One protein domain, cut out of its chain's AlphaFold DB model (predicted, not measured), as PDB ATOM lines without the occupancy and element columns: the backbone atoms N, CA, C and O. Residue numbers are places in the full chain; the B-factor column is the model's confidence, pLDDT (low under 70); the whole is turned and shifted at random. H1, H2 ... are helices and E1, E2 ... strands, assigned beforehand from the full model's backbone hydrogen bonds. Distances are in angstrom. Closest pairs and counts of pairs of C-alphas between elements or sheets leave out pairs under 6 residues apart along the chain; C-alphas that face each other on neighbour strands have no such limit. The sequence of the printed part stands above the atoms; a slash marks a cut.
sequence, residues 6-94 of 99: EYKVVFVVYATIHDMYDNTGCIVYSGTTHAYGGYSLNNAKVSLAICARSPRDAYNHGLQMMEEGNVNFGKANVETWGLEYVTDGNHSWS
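What this domain is: This is residues 6 to 94 of the 99 residues of an uncharacterized protein of Ruminococcus sp. AM40-10AC (UniProt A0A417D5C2). A long, strongly twisted antiparallel sheet curls round one helix, H1, near one end, while the hairpin of E2 and E3 extends the sheet toward the other end. E1 runs through the middle, with E5 on one side and E4 and E3 on the other. The printed part has 89 residues, with five named strands and one named helix that follow each other along the chain as E1, E2, E3, E4, H1, E5, and its class is mixed, helices and strands. It is compact, with a radius of gyration of the C-alphas of 13.7 A, yet elongated, spanning 44 by 24 by 17 A.

Where its parts are: E1, residues 6 to 17, begins with C-alpha 6 at (217.130, 306.352, 223.830), is 31.1 A long and bends by 67 degrees at residue 14. E2 is residues 31 to 35, E3 residues 38 to 42, and E4 residues 45 to 52, 20.9 A long. H1, residues 55 to 67, is 18.3 A long. E5, residues 77 to 87, is 26.5 A long, bends by 73 degrees at residue 80 and ends with C-alpha 87 at (214.526, 314.602, 222.332).

How they stand to each other: The sheet is branched at E1, which is antiparallel to E4 (N 9 and O 48, 2.8 A), to E5 (N 12 and O 82, 2.9 A) and to E3 (N 17 and O 39, 2.9 A). E2 and E3 form a hairpin, with N 40 and O 33 2.8 A apart. E3 runs on into E4 at 56 degrees. H1 is on the sheet; its closest C-alphas to E4 are Ala 58 and Ala 52, 5.2 A apart. In H1 every O i to N i+4 pair is within hydrogen-bond range.

The domain as a whole: The C-alphas farthest apart, of Gly 37 and Arg 53, are 44.3 A apart. The printed part has no cut. The link from E1 to E2 is long, 13 residues. Mean pLDDT of the printed part is 95.4, and no printed residue is under 70.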
ATOM      1  N   GLU A   6     216.444 305.435 222.924       97.00
ATOM      2  CA  GLU A   6     217.130 306.352 223.830       97.00
ATOM      3  C   GLU A   6     216.599 307.771 223.611       97.00
ATOM      4  O   GLU A   6     216.487 308.234 222.476       97.00
ATOM      5  N   TYR A   7     216.263 308.446 224.706       98.00
ATOM      6  CA  TYR A   7     215.852 309.840 224.724       98.00
ATOM      7  C   TYR A   7     216.787 310.631 225.630       98.00
ATOM      8  O   TYR A   7     217.175 310.166 226.702       98.00
ATOM      9  N   LYS A   8     217.090 311.866 225.241       98.25
ATOM     10  CA  LYS A   8     217.701 312.858 226.119       98.25
ATOM     11  C   LYS A   8     216.595 313.695 226.753       98.25
ATOM     12  O   LYS A   8     215.864 314.387 226.046       98.25
ATOM     13  N   VAL A   9     216.489 313.648 228.075       98.19
ATOM     14  CA  VAL A   9     215.564 314.467 228.868       98.19
ATOM     15  C   VAL A   9     216.355 315.601 229.501       98.19
ATOM     16  O   VAL A   9     217.319 315.352 230.225       98.19
ATOM     17  N   VAL A  10     215.983 316.843 229.201       98.25
ATOM     18  CA  VAL A  10     216.706 318.034 229.653       98.25
ATOM     19  C   VAL A  10     215.846 318.835 230.613       98.25
ATOM     20  O   VAL A  10     214.744 319.256 230.264       98.25
ATOM     21  N   PHE A  11     216.373 319.071 231.809       98.12
ATOM     22  CA  PHE A  11     215.774 319.932 232.822       98.12
ATOM     23  C   PHE A  11     216.580 321.219 232.943       98.12
ATOM     24  O   PHE A  11     217.806 321.169 233.052       98.12
ATOM     25  N   VAL A  12     215.895 322.361 232.973       97.81
ATOM     26  CA  VAL A  12     216.475 323.593 233.513       97.81
ATOM     27  C   VAL A  12     216.444 323.476 235.030       97.81
ATOM     28  O   VAL A  12     215.433 323.064 235.601       97.81
ATOM     29  N   VAL A  13     217.545 323.835 235.680       97.19
ATOM     30  CA  VAL A  13     217.662 323.832 237.139       97.19
ATOM     31  C   VAL A  13     217.993 325.236 237.625       97.19
ATOM     32  O   VAL A  13     218.784 325.947 237.008       97.19
ATOM     33  N   TYR A  14     217.391 325.642 238.735       95.94
ATOM     34  CA  TYR A  14     217.792 326.832 239.470       95.94
ATOM     35  C   TYR A  14     218.577 326.379 240.696       95.94
ATOM     36  O   TYR A  14     218.038 325.707 241.579       95.94
ATOM     37  N   ALA A  15     219.874 326.680 240.700       95.62
ATOM     38  CA  ALA A  15     220.800 326.144 241.683       95.62
ATOM     39  C   ALA A  15     221.881 327.152 242.077       95.62
ATOM     40  O   ALA A  15     222.239 328.049 241.304       95.62
ATOM     41  N   THR A  16     222.419 326.968 243.278       96.31
ATOM     42  CA  THR A  16     223.492 327.785 243.854       96.31
ATOM     43  C   THR A  16     224.647 326.915 244.357       96.31
ATOM     44  O   THR A  16     224.445 325.764 244.741       96.31
ATOM     45  N   ILE A  17     225.867 327.452 244.356       96.69
ATOM     46  CA  ILE A  17     227.054 326.873 245.012       96.69
ATOM     47  C   ILE A  17     227.663 327.884 245.979       96.69
ATOM     48  O   ILE A  17     227.463 329.088 245.824       96.69
ATOM     49  N   HIS A  18     228.400 327.416 246.986       94.94
ATOM     50  CA  HIS A  18     229.021 328.315 247.956       94.94
ATOM     51  C   HIS A  18     230.370 328.842 247.450       94.94
ATOM     52  O   HIS A  18     230.612 330.046 247.490       94.94
ATOM     53  N   ASP A  19     231.210 327.956 246.911       92.75
ATOM     54  CA  ASP A  19     232.482 328.304 246.274       92.75
ATOM     55  C   ASP A  19     232.366 328.197 244.745       92.75
ATOM     56  O   ASP A  19     231.743 327.272 244.233       92.75
ATOM     57  N   MET A  20     232.982 329.118 243.996       90.56
ATOM     58  CA  MET A  20     232.940 329.126 242.525       90.56
ATOM     59  C   MET A  20     233.557 327.876 241.874       90.56
ATOM     60  O   MET A  20     233.303 327.618 240.699       90.56
ATOM     61  N   TYR A  21     234.370 327.120 242.615       89.62
ATOM     62  CA  TYR A  21     235.007 325.883 242.164       89.62
ATOM     63  C   TYR A  21     234.342 324.623 242.731       89.62
ATOM     64  O   TYR A  21     234.856 323.517 242.540       89.62
ATOM     65  N   ASP A  22     233.220 324.758 243.441       95.06
ATOM     66  CA  ASP A  22     232.484 323.606 243.944       95.06
ATOM     67  C   ASP A  22     232.000 322.716 242.788       95.06
ATOM     68  O   ASP A  22     231.466 323.176 241.779       95.06
ATOM     69  N   ASN A  23     232.174 321.402 242.950       95.69
ATOM     70  CA  ASN A  23     231.704 320.423 241.978       95.69
ATOM     71  C   ASN A  23     230.171 320.459 241.883       95.69
ATOM     72  O   ASN A  23     229.490 320.226 242.881       95.69
ATOM     73  N   THR A  24     229.639 320.664 240.682       95.38
ATOM     74  CA  THR A  24     228.196 320.735 240.400       95.38
ATOM     75  C   THR A  24     227.615 319.433 239.841       95.38
ATOM     76  O   THR A  24     226.459 319.392 239.418       95.38
ATOM     77  N   GLY A  25     228.408 318.357 239.808       95.62
ATOM     78  CA  GLY A  25     227.974 317.044 239.335       95.62
ATOM     79  C   GLY A  25     227.499 317.079 237.881       95.62
ATOM     80  O   GLY A  25     228.246 317.450 236.981       95.62
ATOM     81  N   CYS A  26     226.251 316.674 237.650       95.69
ATOM     82  CA  CYS A  26     225.624 316.613 236.330       95.69
ATOM     83  C   CYS A  26     225.112 317.968 235.815       95.69
ATOM     84  O   CYS A  26     224.600 318.028 234.694       95.69
ATOM     85  N   ILE A  27     225.204 319.041 236.608       97.19
ATOM     86  CA  ILE A  27     224.730 320.365 236.202       97.19
ATOM     87  C   ILE A  27     225.758 321.024 235.283       97.19
ATOM     88  O   ILE A  27     226.898 321.272 235.679       97.19
ATOM     89  N   VAL A  28     225.313 321.377 234.081       97.31
ATOM     90  CA  VAL A  28     226.046 322.202 233.115       97.31
ATOM     91  C   VAL A  28     225.462 323.608 233.137       97.31
ATOM     92  O   VAL A  28     224.248 323.766 233.071       97.31
ATOM     93  N   TYR A  29     226.305 324.633 233.212       96.88
ATOM     94  CA  TYR A  29     225.891 326.032 233.324       96.88
ATOM     95  C   TYR A  29     226.850 326.943 232.545       96.88
ATOM     96  O   TYR A  29     227.986 326.563 232.265       96.88
ATOM     97  N   SER A  30     226.400 328.140 232.158       95.88
ATOM     98  CA  SER A  30     227.170 329.045 231.282       95.88
ATOM     99  C   SER A  30     228.030 330.070 232.029       95.88
ATOM    100  O   SER A  30     228.678 330.906 231.408       95.88
ATOM    101  N   GLY A  31     227.992 330.057 233.357       94.44
ATOM    102  CA  GLY A  31     228.736 330.963 234.226       94.44
ATOM    103  C   GLY A  31     228.032 331.150 235.563       94.44
ATOM    104  O   GLY A  31     226.957 330.592 235.791       94.44
ATOM    105  N   THR A  32     228.625 331.955 236.434       95.56
ATOM    106  CA  THR A  32     228.086 332.216 237.765       95.56
ATOM    107  C   THR A  32     227.820 333.694 237.996       95.56
ATOM    108  O   THR A  32     228.490 334.562 237.436       95.56
ATOM    109  N   THR A  33     226.841 333.975 238.849       95.38
ATOM    110  CA  THR A  33     226.571 335.318 239.369       95.38
ATOM    111  C   THR A  33     226.710 335.279 240.885       95.38
ATOM    112  O   THR A  33     226.001 334.519 241.543       95.38
ATOM    113  N   HIS A  34     227.619 336.073 241.454       93.06
ATOM    114  CA  HIS A  34     227.792 336.141 242.905       93.06
ATOM    115  C   HIS A  34     226.626 336.907 243.546       93.06
ATOM    116  O   HIS A  34     226.373 338.062 243.200       93.06
ATOM    117  N   ALA A  35     225.919 336.267 244.474       82.31
ATOM    118  CA  ALA A  35     224.788 336.840 245.191       82.31
ATOM    119  C   ALA A  35     224.642 336.187 246.572       82.31
ATOM    120  O   ALA A  35     224.849 334.987 246.723       82.31
ATOM    121  N   TYR A  36     224.270 336.979 247.584       80.38
ATOM    122  CA  TYR A  36     223.923 336.499 248.933       80.38
ATOM    123  C   TYR A  36     224.939 335.531 249.580       80.38
ATOM    124  O   TYR A  36     224.553 334.618 250.303       80.38
ATOM    125  N   GLY A  37     226.244 335.731 249.350       84.12
ATOM    126  CA  GLY A  37     227.301 334.897 249.944       84.12
ATOM    127  C   GLY A  37     227.517 333.542 249.257       84.12
ATOM    128  O   GLY A  37     228.119 332.649 249.852       84.12
ATOM    129  N   GLY A  38     227.032 333.388 248.024       92.75
ATOM    130  CA  GLY A  38     227.303 332.253 247.147       92.75
ATOM    131  C   GLY A  38     227.196 332.649 245.673       92.75
ATOM    132  O   GLY A  38     227.179 333.827 245.315       92.75
ATOM    133  N   TYR A  39     227.119 331.652 244.801       96.25
ATOM    134  CA  TYR A  39     227.103 331.816 243.355       96.25
ATOM    135  C   TYR A  39     225.873 331.133 242.764       96.25
ATOM    136  O   TYR A  39     225.708 329.922 242.891       96.25
ATOM    137  N   SER A  40     225.023 331.902 242.089       95.62
ATOM    138  CA  SER A  40     223.928 331.364 241.279       95.62
ATOM    139  C   SER A  40     224.468 330.844 239.947       95.62
ATOM    140  O   SER A  40     225.319 331.492 239.330       95.62
ATOM    141  N   LEU A  41     223.990 329.676 239.512       96.50
ATOM    142  CA  LEU A  41     224.397 329.047 238.256       96.50
ATOM    143  C   LEU A  41     223.520 329.545 237.097       96.50
ATOM    144  O   LEU A  41     222.330 329.243 237.018       96.50
ATOM    145  N   ASN A  42     224.113 330.288 236.161       95.38
ATOM    146  CA  ASN A  42     223.390 330.865 235.028       95.38
ATOM    147  C   ASN A  42     223.107 329.801 233.954       95.38
ATOM    148  O   ASN A  42     224.011 329.061 233.559       95.38
ATOM    149  N   ASN A  43     221.877 329.769 233.425       95.88
ATOM    150  CA  ASN A  43     221.431 328.814 232.395       95.88
ATOM    151  C   ASN A  43     221.751 327.352 232.747       95.88
ATOM    152  O   ASN A  43     222.179 326.578 231.888       95.88
ATOM    153  N   ALA A  44     221.593 326.996 234.020       97.56
ATOM    154  CA  ALA A  44     221.954 325.687 234.520       97.56
ATOM    155  C   ALA A  44     220.974 324.608 234.041       97.56
ATOM    156  O   ALA A  44     219.753 324.789 234.053       97.56
ATOM    157  N   LYS A  45     221.522 323.477 233.591       98.19
ATOM    158  CA  LYS A  45     220.772 322.373 232.996       98.19
ATOM    159  C   LYS A  45     221.314 321.025 233.428       98.19
ATOM    160  O   LYS A  45     222.513 320.857 233.633       98.19
ATOM    161  N   VAL A  46     220.424 320.046 233.454       97.81
ATOM    162  CA  VAL A  46     220.728 318.628 233.646       97.81
ATOM    163  C   VAL A  46     220.207 317.873 232.437       97.81
ATOM    164  O   VAL A  46     219.102 318.129 231.970       97.81
ATOM    165  N   SER A  47     221.010 316.955 231.906       97.06
ATOM    166  CA  SER A  47     220.626 316.088 230.792       97.06
ATOM    167  C   SER A  47     220.708 314.628 231.217       97.06
ATOM    168  O   SER A  47     221.773 314.177 231.633       97.06
ATOM    169  N   LEU A  48     219.608 313.894 231.076       97.00
ATOM    170  CA  LEU A  48     219.510 312.473 231.400       97.00
ATOM    171  C   LEU A  48     219.316 311.674 230.108       97.00
ATOM    172  O   LEU A  48     218.438 312.002 229.310       97.00
ATOM    173  N   ALA A  49     220.126 310.638 229.899       96.81
ATOM    174  CA  ALA A  49     219.922 309.670 228.825       96.81
ATOM    175  C   ALA A  49     219.040 308.528 229.347       96.81
ATOM    176  O   ALA A  49     219.404 307.859 230.314       96.81
ATOM    177  N   ILE A  50     217.866 308.335 228.744       96.75
ATOM    178  CA  ILE A  50     216.839 307.412 229.232       96.75
ATOM    179  C   ILE A  50     216.328 306.540 228.087       96.75
ATOM    180  O   ILE A  50     215.761 307.032 227.113       96.75
ATOM    181  N   CYS A  51     216.466 305.223 228.237       96.75
ATOM    182  CA  CYS A  51     215.846 304.249 227.343       96.75
ATOM    183  C   CYS A  51     214.379 304.037 227.728       96.75
ATOM    184  O   CYS A  51     214.085 303.523 228.808       96.75
ATOM    185  N   ALA A  52     213.459 304.397 226.836       96.50
ATOM    186  CA  ALA A  52     212.024 304.300 227.080       96.50
ATOM    187  C   ALA A  52     211.245 303.915 225.816       96.50
ATOM    188  O   ALA A  52     211.779 303.870 224.706       96.50
ATOM    189  N   ARG A  53     209.951 303.616 225.974       95.81
ATOM    190  CA  ARG A  53     209.065 303.248 224.854       95.81
ATOM    191  C   ARG A  53     208.502 304.466 224.124       95.81
ATOM    192  O   ARG A  53     208.154 304.364 222.954       95.81
ATOM    193  N   SER A  54     208.418 305.602 224.806       96.25
ATOM    194  CA  SER A  54     207.881 306.859 224.289       96.25
ATOM    195  C   SER A  54     208.599 308.048 224.944       96.25
ATOM    196  O   SER A  54     209.163 307.884 226.031       96.25
ATOM    197  N   PRO A  55     208.563 309.253 224.344       97.38
ATOM    198  CA  PRO A  55     209.128 310.447 224.971       97.38
ATOM    199  C   PRO A  55     208.421 310.806 226.290       97.38
ATOM    200  O   PRO A  55     209.055 311.333 227.200       97.38
ATOM    201  N   ARG A  56     207.133 310.456 226.440       97.06
ATOM    202  CA  ARG A  56     206.379 310.619 227.695       97.06
ATOM    203  C   ARG A  56     206.897 309.697 228.797       97.06
ATOM    204  O   ARG A  56     207.069 310.139 229.926       97.06
ATOM    205  N   ASP A  57     207.183 308.439 228.469       96.94
ATOM    206  CA  ASP A  57     207.761 307.499 229.435       96.94
ATOM    207  C   ASP A  57     209.173 307.933 229.852       96.94
ATOM    208  O   ASP A  57     209.519 307.850 231.028       96.94
ATOM    209  N   ALA A  58     209.973 308.443 228.905       97.50
ATOM    210  CA  ALA A  58     211.284 309.011 229.209       97.50
ATOM    211  C   ALA A  58     211.167 310.214 230.152       97.50
ATOM    212  O   ALA A  58     211.887 310.283 231.145       97.50
ATOM    213  N   TYR A  59     210.231 311.128 229.878       97.50
ATOM    214  CA  TYR A  59     209.953 312.269 230.748       97.50
ATOM    215  C   TYR A  59     209.569 311.843 232.166       97.50
ATOM    216  O   TYR A  59     210.178 312.324 233.117       97.50
ATOM    217  N   ASN A  60     208.620 310.915 232.316       96.62
ATOM    218  CA  ASN A  60     208.178 310.435 233.628       96.62
ATOM    219  C   ASN A  60     209.320 309.787 234.424       96.62
ATOM    220  O   ASN A  60     209.437 310.007 235.625       96.62
ATOM    221  N   HIS A  61     210.192 309.026 233.758       96.19
ATOM    222  CA  HIS A  61     211.373 308.458 234.406       96.19
ATOM    223  C   HIS A  61     212.374 309.559 234.798       96.19
ATOM    224  O   HIS A  61     212.907 309.549 235.904       96.19
ATOM    225  N   GLY A  62     212.585 310.558 233.938       96.25
ATOM    226  CA  GLY A  62     213.420 311.717 234.257       96.25
ATOM    227  C   GLY A  62     212.900 312.512 235.457       96.25
ATOM    228  O   GLY A  62     213.693 312.873 236.322       96.25
ATOM    229  N   LEU A  63     211.583 312.729 235.546       95.69
ATOM    230  CA  LEU A  63     210.939 313.341 236.714       95.69
ATOM    231  C   LEU A  63     211.234 312.548 237.984       95.69
ATOM    232  O   LEU A  63     211.724 313.119 238.952       95.69
ATOM    233  N   GLN A  64     211.013 311.233 237.946       96.19
ATOM    234  CA  GLN A  64     211.274 310.358 239.084       96.19
ATOM    235  C   GLN A  64     212.735 310.461 239.549       96.19
ATOM    236  O   GLN A  64     212.998 310.584 240.741       96.19
ATOM    237  N   MET A  65     213.699 310.480 238.621       95.06
ATOM    238  CA  MET A  65     215.115 310.637 238.971       95.06
ATOM    239  C   MET A  65     215.419 311.979 239.650       95.06
ATOM    240  O   MET A  65     216.232 312.016 240.576       95.06
ATOM    241  N   MET A  66     214.791 313.067 239.194       95.31
ATOM    242  CA  MET A  66     214.952 314.400 239.784       95.31
ATOM    243  C   MET A  66     214.302 314.495 241.175       95.31
ATOM    244  O   MET A  66     214.883 315.105 242.069       95.31
ATOM    245  N   GLU A  67     213.129 313.887 241.369       93.50
ATOM    246  CA  GLU A  67     212.371 313.904 242.632       93.50
ATOM    247  C   GLU A  67     212.988 313.006 243.710       93.50
ATOM    248  O   GLU A  67     213.066 313.396 244.874       93.50
ATOM    249  N   GLU A  68     213.465 311.818 243.335       91.94
ATOM    250  CA  GLU A  68     214.050 310.850 244.271       91.94
ATOM    251  C   GLU A  68     215.510 311.170 244.641       91.94
ATOM    252  O   GLU A  68     216.109 310.471 245.459       91.94
ATOM    253  N   GLY A  69     216.105 312.215 244.054       81.12
ATOM    254  CA  GLY A  69     217.500 312.588 244.306       81.12
ATOM    255  C   GLY A  69     218.517 311.635 243.670       81.12
ATOM    256  O   GLY A  69     219.669 311.581 244.097       81.12
ATOM    257  N   ASN A  70     218.120 310.903 242.625       90.44
ATOM    258  CA  ASN A  70     218.991 309.981 241.885       90.44
ATOM    259  C   ASN A  70     219.899 310.697 240.866       90.44
ATOM    260  O   ASN A  70     220.628 310.050 240.111       90.44
ATOM    261  N   VAL A  71     219.869 312.032 240.828       94.12
ATOM    262  CA  VAL A  71     220.773 312.856 240.023       94.12
ATOM    263  C   VAL A  71     221.852 313.459 240.916       94.12
ATOM    264  O   VAL A  71     221.574 314.093 241.930       94.12
ATOM    265  N   ASN A  72     223.111 313.291 240.517       95.19
ATOM    266  CA  ASN A  72     224.239 313.866 241.235       95.19
ATOM    267  C   ASN A  72     224.350 315.373 240.953       95.19
ATOM    268  O   ASN A  72     224.791 315.767 239.875       95.19
ATOM    269  N   PHE A  73     224.018 316.212 241.932       95.25
ATOM    270  CA  PHE A  73     224.216 317.668 241.866       95.25
ATOM    271  C   PHE A  73     225.532 318.137 242.510       95.25
ATOM    272  O   PHE A  73     225.809 319.335 242.583       95.25
ATOM    273  N   GLY A  74     226.369 317.206 242.975       95.44
ATOM    274  CA  GLY A  74     227.594 317.518 243.703       95.44
ATOM    275  C   GLY A  74     227.295 318.320 244.970       95.44
ATOM    276  O   GLY A  74     226.579 317.852 245.850       95.44
ATOM    277  N   LYS A  75     227.861 319.523 245.061       95.94
ATOM    278  CA  LYS A  75     227.636 320.486 246.147       95.94
ATOM    279  C   LYS A  75     226.605 321.566 245.805       95.94
ATOM    280  O   LYS A  75     226.380 322.456 246.621       95.94
ATOM    281  N   ALA A  76     226.015 321.533 244.612       95.62
ATOM    282  CA  ALA A  76     225.012 322.516 244.238       95.62
ATOM    283  C   ALA A  76     223.726 322.304 245.045       95.62
ATOM    284  O   ALA A  76     223.193 321.197 245.119       95.62
ATOM    285  N   ASN A  77     223.213 323.389 245.614       95.00
ATOM    286  CA  ASN A  77     221.884 323.434 246.193       95.00
ATOM    287  C   ASN A  77     220.878 323.738 245.078       95.00
ATOM    288  O   ASN A  77     220.857 324.856 244.561       95.00
ATOM    289  N   VAL A  78     220.078 322.748 244.686       94.88
ATOM    290  CA  VAL A  78     219.029 322.896 243.667       94.88
ATOM    291  C   VAL A  78     217.727 323.287 244.359       94.88
ATOM    292  O   VAL A  78     217.159 322.492 245.100       94.88
ATOM    293  N   GLU A  79     217.241 324.502 244.112       93.44
ATOM    294  CA  GLU A  79     216.018 325.006 244.753       93.44
ATOM    295  C   GLU A  79     214.760 324.605 243.976       93.44
ATOM    296  O   GLU A  79     213.723 324.298 244.559       93.44
ATOM    297  N   THR A  80     214.837 324.620 242.644       95.56
ATOM    298  CA  THR A  80     213.736 324.210 241.769       95.56
ATOM    299  C   THR A  80     214.254 323.802 240.394       95.56
ATOM    300  O   THR A  80     215.390 324.104 240.018       95.56
ATOM    301  N   TRP A  81     213.426 323.099 239.633       96.62
ATOM    302  CA  TRP A  81     213.743 322.624 238.295       96.62
ATOM    303  C   TRP A  81     212.469 322.457 237.466       96.62
ATOM    304  O   TRP A  81     211.361 322.376 237.995       96.62
ATOM    305  N   GLY A  82     212.625 322.410 236.145       95.88
ATOM    306  CA  GLY A  82     211.518 322.222 235.213       95.88
ATOM    307  C   GLY A  82     211.986 321.617 233.897       95.88
ATOM    308  O   GLY A  82     213.138 321.797 233.497       95.88
ATOM    309  N   LEU A  83     211.102 320.873 233.229       97.56
ATOM    310  CA  LEU A  83     211.413 320.288 231.927       97.56
ATOM    311  C   LEU A  83     211.688 321.399 230.908       97.56
ATOM    312  O   LEU A  83     210.842 322.265 230.695       97.56
ATOM    313  N   GLU A  84     212.835 321.320 230.237       97.38
ATOM    314  CA  GLU A  84     213.109 322.111 229.043       97.38
ATOM    315  C   GLU A  84     212.546 321.401 227.809       97.38
ATOM    316  O   GLU A  84     211.705 321.952 227.102       97.38
ATOM    317  N   TYR A  85     212.980 320.158 227.574       97.94
ATOM    318  CA  TYR A  85     212.493 319.308 226.488       97.94
ATOM    319  C   TYR A  85     212.933 317.845 226.654       97.94
ATOM    320  O   TYR A  85     213.873 317.524 227.383       97.94
ATOM    321  N   VAL A  86     212.278 316.961 225.903       98.38
ATOM    322  CA  VAL A  86     212.737 315.599 225.593       98.38
ATOM    323  C   VAL A  86     213.113 315.540 224.119       98.38
ATOM    324  O   VAL A  86     212.426 316.144 223.302       98.38
ATOM    325  N   THR A  87     214.164 314.813 223.743       97.94
ATOM    326  CA  THR A  87     214.526 314.602 222.332       97.94
ATOM    327  C   THR A  87     215.046 313.193 222.065       97.94
ATOM    328  O   THR A  87     215.701 312.604 222.919       97.94
ATOM    329  N   ASP A  88     214.766 312.658 220.874       96.88
ATOM    330  CA  ASP A  88     215.359 311.419 220.340       96.88
ATOM    331  C   ASP A  88     216.522 311.698 219.357       96.88
ATOM    332  O   ASP A  88     217.000 310.795 218.672       96.88
ATOM    333  N   GLY A  89     216.945 312.964 219.245       95.19
ATOM    334  CA  GLY A  89     217.935 313.449 218.279       95.19
ATOM    335  C   GLY A  89     217.352 313.932 216.945       95.19
ATOM    336  O   GLY A  89     218.003 314.725 216.269       95.19
ATOM    337  N   ASN A  90     216.131 313.526 216.584       95.69
ATOM    338  CA  ASN A  90     215.442 313.955 215.357       95.69
ATOM    339  C   ASN A  90     214.227 314.848 215.643       95.69
ATOM    340  O   ASN A  90     213.910 315.745 214.866       95.69
ATOM    341  N   HIS A  91     213.556 314.614 216.766       96.75
ATOM    342  CA  HIS A  91     212.370 315.325 217.221       96.75
ATOM    343  C   HIS A  91     212.589 315.837 218.641       96.75
ATOM    344  O   HIS A  91     213.404 315.302 219.396       96.75
ATOM    345  N   SER A  92     211.869 316.893 219.009       97.44
ATOM    346  CA  SER A  92     211.874 317.446 220.362       97.44
ATOM    347  C   SER A  92     210.447 317.692 220.835       97.44
ATOM    348  O   SER A  92     209.605 318.121 220.051       97.44
ATOM    349  N   TRP A  93     210.204 317.433 222.117       98.12
ATOM    350  CA  TRP A  93     208.907 317.572 222.770       98.12
ATOM    351  C   TRP A  93     209.041 318.445 224.010       98.12
ATOM    352  O   TRP A  93     209.900 318.207 224.862       98.12
ATOM    353  N   SER A  94     208.176 319.444 224.110       96.25
ATOM    354  CA  SER A  94     207.993 320.263 225.303       96.25
ATOM    355  C   SER A  94     207.071 319.572 226.310       96.25
ATOM    356  O   SER A  94     206.423 318.571 226.007       96.25
TER     357      SER A  94